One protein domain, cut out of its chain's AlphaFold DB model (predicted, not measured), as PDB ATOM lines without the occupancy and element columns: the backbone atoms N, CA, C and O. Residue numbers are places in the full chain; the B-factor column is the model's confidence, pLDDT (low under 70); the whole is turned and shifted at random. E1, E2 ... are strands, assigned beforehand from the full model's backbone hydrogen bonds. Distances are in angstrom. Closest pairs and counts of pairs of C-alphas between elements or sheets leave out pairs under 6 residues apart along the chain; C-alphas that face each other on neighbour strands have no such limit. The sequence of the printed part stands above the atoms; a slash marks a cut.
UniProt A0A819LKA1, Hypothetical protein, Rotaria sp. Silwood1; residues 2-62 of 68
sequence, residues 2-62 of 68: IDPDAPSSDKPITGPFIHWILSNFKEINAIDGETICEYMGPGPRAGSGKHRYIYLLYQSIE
ATOM      1  N   ILE A   2     163.618 159.918 166.010       98.06
ATOM      2  CA  ILE A   2     162.881 160.124 167.262       98.06
ATOM      3  C   ILE A   2     161.739 159.116 167.396       98.06
ATOM      4  O   ILE A   2     161.174 158.689 166.387       98.06
ATOM      5  N   ASP A   3     161.397 158.782 168.634       98.12
ATOM      6  CA  ASP A   3     160.216 158.006 169.014       98.12
ATOM      7  C   ASP A   3     159.264 158.903 169.829       98.12
ATOM      8  O   ASP A   3     159.510 159.132 171.017       98.12
ATOM      9  N   PRO A   4     158.199 159.458 169.222       98.06
ATOM     10  CA  PRO A   4     157.217 160.273 169.933       98.06
ATOM     11  C   PRO A   4     156.325 159.459 170.878       98.06
ATOM     12  O   PRO A   4     155.588 160.060 171.649       98.06
ATOM     13  N   ASP A   5     156.371 158.128 170.818       98.12
ATOM     14  CA  ASP A   5     155.436 157.229 171.490       98.12
ATOM     15  C   ASP A   5     156.020 156.640 172.787       98.12
ATOM     16  O   ASP A   5     155.472 155.703 173.357       98.12
ATOM     17  N   ALA A   6     157.142 157.161 173.290       96.31
ATOM     18  CA  ALA A   6     157.747 156.686 174.532       96.31
ATOM     19  C   ALA A   6     156.972 157.150 175.795       96.31
ATOM     20  O   ALA A   6     156.608 158.323 175.897       96.31
ATOM     21  N   PRO A   7     156.771 156.288 176.816       95.69
ATOM     22  CA  PRO A   7     157.164 154.880 176.875       95.69
ATOM     23  C   PRO A   7     156.149 153.927 176.225       95.69
ATOM     24  O   PRO A   7     156.484 152.754 176.061       95.69
ATOM     25  N   SER A   8     154.938 154.394 175.910       97.00
ATOM     26  CA  SER A   8     153.913 153.638 175.193       97.00
ATOM     27  C   SER A   8     153.061 154.516 174.281       97.00
ATOM     28  O   SER A   8     152.781 155.678 174.580       97.00
ATOM     29  N   SER A   9     152.599 153.920 173.183       95.38
ATOM     30  CA  SER A   9     151.803 154.600 172.151       95.38
ATOM     31  C   SER A   9     150.470 155.175 172.641       95.38
ATOM     32  O   SER A   9     149.973 156.142 172.071       95.38
ATOM     33  N   ASP A  10     149.897 154.615 173.706       96.50
ATOM     34  CA  ASP A  10     148.661 155.089 174.333       96.50
ATOM     35  C   ASP A  10     148.900 156.156 175.417       96.50
ATOM     36  O   ASP A  10     147.999 156.943 175.715       96.50
ATOM     37  N   LYS A  11     150.098 156.197 176.015       96.50
ATOM     38  CA  LYS A  11     150.483 157.139 177.080       96.50
ATOM     39  C   LYS A  11     151.917 157.645 176.868       96.50
ATOM     40  O   LYS A  11     152.803 157.321 177.664       96.50
ATOM     41  N   PRO A  12     152.155 158.480 175.841       96.00
ATOM     42  CA  PRO A  12     153.494 158.901 175.429       96.00
ATOM     43  C   PRO A  12     154.063 160.035 176.302       96.00
ATOM     44  O   PRO A  12     154.390 161.120 175.830       96.00
ATOM     45  N   ILE A  13     154.142 159.818 177.615       96.44
ATOM     46  CA  ILE A  13     154.474 160.865 178.596       96.44
ATOM     47  C   ILE A  13     155.953 161.280 178.611       96.44
ATOM     48  O   ILE A  13     156.274 162.324 179.173       96.44
ATOM     49  N   THR A  14     156.855 160.479 178.033       94.19
ATOM     50  CA  THR A  14     158.297 160.786 177.957       94.19
ATOM     51  C   THR A  14     158.787 160.949 176.518       94.19
ATOM     52  O   THR A  14     159.993 160.989 176.284       94.19
ATOM     53  N   GLY A  15     157.874 160.981 175.547       92.56
ATOM     54  CA  GLY A  15     158.192 161.251 174.152       92.56
ATOM     55  C   GLY A  15     158.420 162.751 173.900       92.56
ATOM     56  O   GLY A  15     157.863 163.583 174.616       92.56
ATOM     57  N   PRO A  16     159.195 163.123 172.865       95.56
ATOM     58  CA  PRO A  16     159.943 162.235 171.984       95.56
ATOM     59  C   PRO A  16     161.249 161.735 172.619       95.56
ATOM     60  O   PRO A  16     162.070 162.523 173.082       95.56
ATOM     61  N   PHE A  17     161.479 160.424 172.567       96.44
ATOM     62  CA  PHE A  17     162.780 159.842 172.878       96.44
ATOM     63  C   PHE A  17     163.706 159.975 171.665       96.44
ATOM     64  O   PHE A  17     163.325 159.671 170.530       96.44
ATOM     65  N   ILE A  18     164.929 160.443 171.894       97.12
ATOM     66  CA  ILE A  18     165.922 160.650 170.839       97.12
ATOM     67  C   ILE A  18     166.714 159.357 170.664       97.12
ATOM     68  O   ILE A  18     167.489 158.971 171.530       97.12
ATOM     69  N   HIS A  19     166.527 158.702 169.520       97.12
ATOM     70  CA  HIS A  19     167.240 157.473 169.179       97.12
ATOM     71  C   HIS A  19     168.537 157.716 168.409       97.12
ATOM     72  O   HIS A  19     169.398 156.849 168.396       97.12
ATOM     73  N   TRP A  20     168.643 158.824 167.674       96.31
ATOM     74  CA  TRP A  20     169.827 159.116 166.866       96.31
ATOM     75  C   TRP A  20     169.826 160.573 166.420       96.31
ATOM     76  O   TRP A  20     168.804 161.049 165.908       96.31
ATOM     77  N   ILE A  21     170.962 161.257 166.538       94.56
ATOM     78  CA  ILE A  21     171.188 162.563 165.912       94.56
ATOM     79  C   ILE A  21     172.547 162.540 165.223       94.56
ATOM     80  O   ILE A  21     173.584 162.415 165.875       94.56
ATOM     81  N   LEU A  22     172.514 162.727 163.907       93.81
ATOM     82  CA  LEU A  22     173.673 162.972 163.063       93.81
ATOM     83  C   LEU A  22     173.562 164.390 162.498       93.81
ATOM     84  O   LEU A  22     172.481 164.808 162.078       93.81
ATOM     85  N   SER A  23     174.668 165.121 162.491       93.19
ATOM     86  CA  SER A  23     174.742 166.494 161.992       93.19
ATOM     87  C   SER A  23     175.942 166.680 161.067       93.19
ATOM     88  O   SER A  23     176.744 165.765 160.900       93.19
ATOM     89  N   ASN A  24     176.068 167.868 160.469       92.38
ATOM     90  CA  ASN A  24     177.279 168.315 159.772       92.38
ATOM     91  C   ASN A  24     177.809 167.359 158.677       92.38
ATOM     92  O   ASN A  24     179.005 167.338 158.407       92.38
ATOM     93  N   PHE A  25     176.924 166.606 158.018       90.69
ATOM     94  CA  PHE A  25     177.258 165.746 156.879       90.69
ATOM     95  C   PHE A  25     177.052 166.475 155.542       90.69
ATOM     96  O   PHE A  25     176.202 167.360 155.425       90.69
ATOM     97  N   LYS A  26     177.828 166.096 154.519       83.88
ATOM     98  CA  LYS A  26     177.740 166.682 153.165       83.88
ATOM     99  C   LYS A  26     176.708 165.993 152.279       83.88
ATOM    100  O   LYS A  26     176.037 166.644 151.487       83.88
ATOM    101  N   GLU A  27     176.581 164.683 152.427       81.56
ATOM    102  CA  GLU A  27     175.597 163.851 151.744       81.56
ATOM    103  C   GLU A  27     174.824 163.063 152.796       81.56
ATOM    104  O   GLU A  27     175.298 162.924 153.920       81.56
ATOM    105  N   ILE A  28     173.659 162.511 152.447       73.12
ATOM    106  CA  ILE A  28     172.917 161.592 153.327       73.12
ATOM    107  C   ILE A  28     173.655 160.240 153.365       73.12
ATOM    108  O   ILE A  28     173.152 159.203 152.940       73.12
ATOM    109  N   ASN A  29     174.897 160.268 153.834       67.75
ATOM    110  CA  ASN A  29     175.738 159.133 154.121       67.75
ATOM    111  C   ASN A  29     176.128 159.238 155.605       67.75
ATOM    112  O   ASN A  29     176.436 160.304 156.131       67.75
ATOM    113  N   ALA A  30     176.009 158.133 156.336       63.25
ATOM    114  CA  ALA A  30     176.242 158.132 157.782       63.25
ATOM    115  C   ALA A  30     177.739 158.130 158.149       63.25
ATOM    116  O   ALA A  30     178.073 158.107 159.327       63.25
ATOM    117  N   ILE A  31     178.624 158.098 157.147       70.00
ATOM    118  CA  ILE A  31     180.059 157.848 157.318       70.00
ATOM    119  C   ILE A  31     180.811 159.145 157.652       70.00
ATOM    120  O   ILE A  31     181.725 159.109 158.467       70.00
ATOM    121  N   ASP A  32     180.380 160.287 157.101       74.38
ATOM    122  CA  ASP A  32     181.124 161.557 157.184       74.38
ATOM    123  C   ASP A  32     180.427 162.634 158.044       74.38
ATOM    124  O   ASP A  32     180.728 163.824 157.929       74.38
ATOM    125  N   GLY A  33     179.455 162.244 158.874       87.50
ATOM    126  CA  GLY A  33     178.719 163.155 159.756       87.50
ATOM    127  C   GLY A  33     179.274 163.218 161.180       87.50
ATOM    128  O   GLY A  33     179.987 162.330 161.638       87.50
ATOM    129  N   GLU A  34     178.898 164.260 161.917       91.62
ATOM    130  CA  GLU A  34     179.192 164.387 163.345       91.62
ATOM    131  C   GLU A  34     178.031 163.824 164.169       91.62
ATOM    132  O   GLU A  34     176.903 164.342 164.123       91.62
ATOM    133  N   THR A  35     178.301 162.767 164.935       91.75
ATOM    134  CA  THR A  35     177.321 162.163 165.841       91.75
ATOM    135  C   THR A  35     177.128 163.041 167.076       91.75
ATOM    136  O   THR A  35     178.055 163.262 167.850       91.75
ATOM    137  N   ILE A  36     175.903 163.542 167.264       93.06
ATOM    138  CA  ILE A  36     175.487 164.262 168.481       93.06
ATOM    139  C   ILE A  36     174.885 163.282 169.492       93.06
ATOM    140  O   ILE A  36     175.103 163.395 170.692       93.06
ATOM    141  N   CYS A  37     174.121 162.306 169.003       93.50
ATOM    142  CA  CYS A  37     173.547 161.239 169.810       93.50
ATOM    143  C   CYS A  37     173.717 159.935 169.039       93.50
ATOM    144  O   CYS A  37     173.218 159.837 167.917       93.50
ATOM    145  N   GLU A  38     174.440 158.977 169.626       94.06
ATOM    146  CA  GLU A  38     174.704 157.664 169.032       94.06
ATOM    147  C   GLU A  38     173.417 156.927 168.665       94.06
ATOM    148  O   GLU A  38     172.383 157.080 169.316       94.06
ATOM    149  N   TYR A  39     173.482 156.119 167.609       94.25
ATOM    150  CA  TYR A  39     172.323 155.354 167.170       94.25
ATOM    151  C   TYR A  39     171.942 154.293 168.210       94.25
ATOM    152  O   TYR A  39     172.691 153.353 168.480       94.25
ATOM    153  N   MET A  40     170.723 154.404 168.728       96.50
ATOM    154  CA  MET A  40     170.049 153.397 169.532       96.50
ATOM    155  C   MET A  40     168.852 152.867 168.745       96.50
ATOM    156  O   MET A  40     167.936 153.616 168.410       96.50
ATOM    157  N   GLY A  41     168.844 151.571 168.433       95.25
ATOM    158  CA  GLY A  41     167.765 150.964 167.652       95.25
ATOM    159  C   GLY A  41     166.401 150.955 168.367       95.25
ATOM    160  O   GLY A  41     166.327 151.201 169.574       95.25
ATOM    161  N   PRO A  42     165.311 150.648 167.638       95.50
ATOM    162  CA  PRO A  42     163.996 150.403 168.225       95.50
ATOM    163  C   PRO A  42     164.035 149.333 169.324       95.50
ATOM    164  O   PRO A  42     164.510 148.222 169.094       95.50
ATOM    165  N   GLY A  43     163.500 149.650 170.504       93.25
ATOM    166  CA  GLY A  43     163.427 148.729 171.643       93.25
ATOM    167  C   GLY A  43     162.207 148.975 172.535       93.25
ATOM    168  O   GLY A  43     162.381 149.200 173.734       93.25
ATOM    169  N   PRO A  44     160.978 148.994 171.979       93.94
ATOM    170  CA  PRO A  44     159.778 149.259 172.763       93.94
ATOM    171  C   PRO A  44     159.550 148.150 173.798       93.94
ATOM    172  O   PRO A  44     159.859 146.977 173.563       93.94
ATOM    173  N   ARG A  45     159.004 148.510 174.963       93.19
ATOM    174  CA  ARG A  45     158.718 147.535 176.028       93.19
ATOM    175  C   ARG A  45     157.556 146.625 175.623       93.19
ATOM    176  O   ARG A  45     156.632 147.036 174.928       93.19
ATOM    177  N   ALA A  46     157.555 145.383 176.105       96.31
ATOM    178  CA  ALA A  46     156.423 144.488 175.889       96.31
ATOM    179  C   ALA A  46     155.120 145.130 176.406       96.31
ATOM    180  O   ALA A  46     155.069 145.623 177.531       96.31
ATOM    181  N   GLY A  47     154.078 145.135 175.572       96.25
ATOM    182  CA  GLY A  47     152.778 145.724 175.906       96.25
ATOM    183  C   GLY A  47     152.660 147.242 175.718       96.25
ATOM    184  O   GLY A  47     151.575 147.767 175.934       96.25
ATOM    185  N   SER A  48     153.705 147.952 175.269       96.50
ATOM    186  CA  SER A  48     153.649 149.409 175.036       96.50
ATOM    187  C   SER A  48     152.952 149.821 173.724       96.50
ATOM    188  O   SER A  48     152.767 151.006 173.433       96.50
ATOM    189  N   GLY A  49     152.535 148.836 172.927       96.06
ATOM    190  CA  GLY A  49     151.933 149.034 171.611       96.06
ATOM    191  C   GLY A  49     152.973 149.255 170.511       96.06
ATOM    192  O   GLY A  49     154.144 148.907 170.656       96.06
ATOM    193  N   LYS A  50     152.532 149.778 169.362       97.00
ATOM    194  CA  LYS A  50     153.413 150.053 168.217       97.00
ATOM    195  C   LYS A  50     153.944 151.476 168.312       97.00
ATOM    196  O   LYS A  50     153.155 152.408 168.382       97.00
ATOM    197  N   HIS A  51     155.261 151.620 168.250       97.94
ATOM    198  CA  HIS A  51     155.931 152.915 168.273       97.94
ATOM    199  C   HIS A  51     156.219 153.400 166.852       97.94
ATOM    200  O   HIS A  51     156.542 152.606 165.959       97.94
ATOM    201  N   ARG A  52     156.115 154.710 166.644       98.06
ATOM    202  CA  ARG A  52     156.570 155.390 165.434       98.06
ATOM    203  C   ARG A  52     158.046 155.728 165.589       98.06
ATOM    204  O   ARG A  52     158.464 156.273 166.596       98.06
ATOM    205  N   TYR A  53     158.823 155.479 164.544       97.75
ATOM    206  CA  TYR A  53     160.219 155.896 164.467       97.75
ATOM    207  C   TYR A  53     160.359 156.869 163.310       97.75
ATOM    208  O   TYR A  53     160.178 156.499 162.150       97.75
ATOM    209  N   ILE A  54     160.612 158.133 163.634       97.94
ATOM    210  CA  ILE A  54     160.566 159.226 162.666       97.94
ATOM    211  C   ILE A  54     161.987 159.705 162.385       97.94
ATOM    212  O   ILE A  54     162.717 160.129 163.286       97.94
ATOM    213  N   TYR A  55     162.377 159.652 161.114       96.00
ATOM    214  CA  TYR A  55     163.550 160.356 160.613       96.00
ATOM    215  C   TYR A  55     163.135 161.761 160.187       96.00
ATOM    216  O   TYR A  55     162.160 161.939 159.462       96.00
ATOM    217  N   LEU A  56     163.885 162.752 160.658       95.25
ATOM    218  CA  LEU A  56     163.731 164.149 160.283       95.25
ATOM    219  C   LEU A  56     165.051 164.590 159.661       95.25
ATOM    220  O   LEU A  56     166.112 164.311 160.219       95.25
ATOM    221  N   LEU A  57     164.969 165.248 158.509       93.25
ATOM    222  CA  LEU A  57     166.114 165.787 157.793       93.25
ATOM    223  C   LEU A  57     165.943 167.298 157.687       93.25
ATOM    224  O   LEU A  57     164.921 167.773 157.199       93.25
ATOM    225  N   TYR A  58     166.955 168.031 158.136       92.31
ATOM    226  CA  TYR A  58     166.985 169.486 158.093       92.31
ATOM    227  C   TYR A  58     168.187 169.943 157.279       92.31
ATOM    228  O   TYR A  58     169.276 169.381 157.402       92.31
ATOM    229  N   GLN A  59     167.992 170.982 156.471       90.81
ATOM    230  CA  GLN A  59     169.097 171.709 155.862       90.81
ATOM    231  C   GLN A  59     169.551 172.802 156.831       90.81
ATOM    232  O   GLN A  59     168.736 173.608 157.275       90.81
ATOM    233  N   SER A  60     170.846 172.834 157.142       88.38
ATOM    234  CA  SER A  60     171.452 173.906 157.931       88.38
ATOM    235  C   SER A  60     172.336 174.779 157.047       88.38
ATOM    236  O   SER A  60     173.061 174.267 156.195       88.38
ATOM    237  N   ILE A  61     172.279 176.093 157.261       90.56
ATOM    238  CA  ILE A  61     173.171 177.070 156.617       90.56
ATOM    239  C   ILE A  61     174.485 177.249 157.388       90.56
ATOM    240  O   ILE A  61     175.494 177.642 156.809       90.56
ATOM    241  N   GLU A  62     174.485 176.928 158.681       91.69
ATOM    242  CA  GLU A  62     175.648 177.017 159.560       91.69
ATOM    243  C   GLU A  62     176.031 175.641 160.101       91.69
ATOM    244  O   GLU A  62     175.210 174.719 160.171       91.69
TER     245      GLU A  62
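This is residues 2 to 62 of the 68 residues of the protein "Hypothetical protein" of Rotaria sp. Silwood1 (UniProt A0A819LKA1). This domain has little regular structure: it is an elongated winding of loops, only just elongated, with one small hairpin, E1 and E2, towards one end. From the hairpin, residues 38 to 47 run to the other end, and residues 49 to 61 run back along the length. The printed part has 61 residues, of which 7 are in named elements: no named helix and two strands, E1 then E2, an antiparallel sheet, class all strand. It is loose, with a radius of gyration of the C-alphas of 13.6 A and spans of 39 by 20 by 15 A.

E1, residues 21 to 23, and E2, residues 34 to 37, are antiparallel neighbours at 158 degrees and form a hairpin. C-alphas 21 and 37 face each other at 4.7 A. N 23 and O 34, 2.9 A apart, and N 34 and O 23, 2.8 A apart, are within hydrogen-bond range.

Residues 2 to 20 hold no named element. E1 begins at C-alpha 21 (171.188, 162.563, 165.912) and is 6.6 A long. E2 is 9.1 A long and ends at C-alpha 37 (173.547, 161.239, 169.810).

The C-alphas of Gly 47 and Ile 61 are the farthest apart, 42.1 A. The printed part has no cut, and the link from E1 to E2 is short. Mean pLDDT of the printed part is 92.4; residues 29 to 30 are under 70.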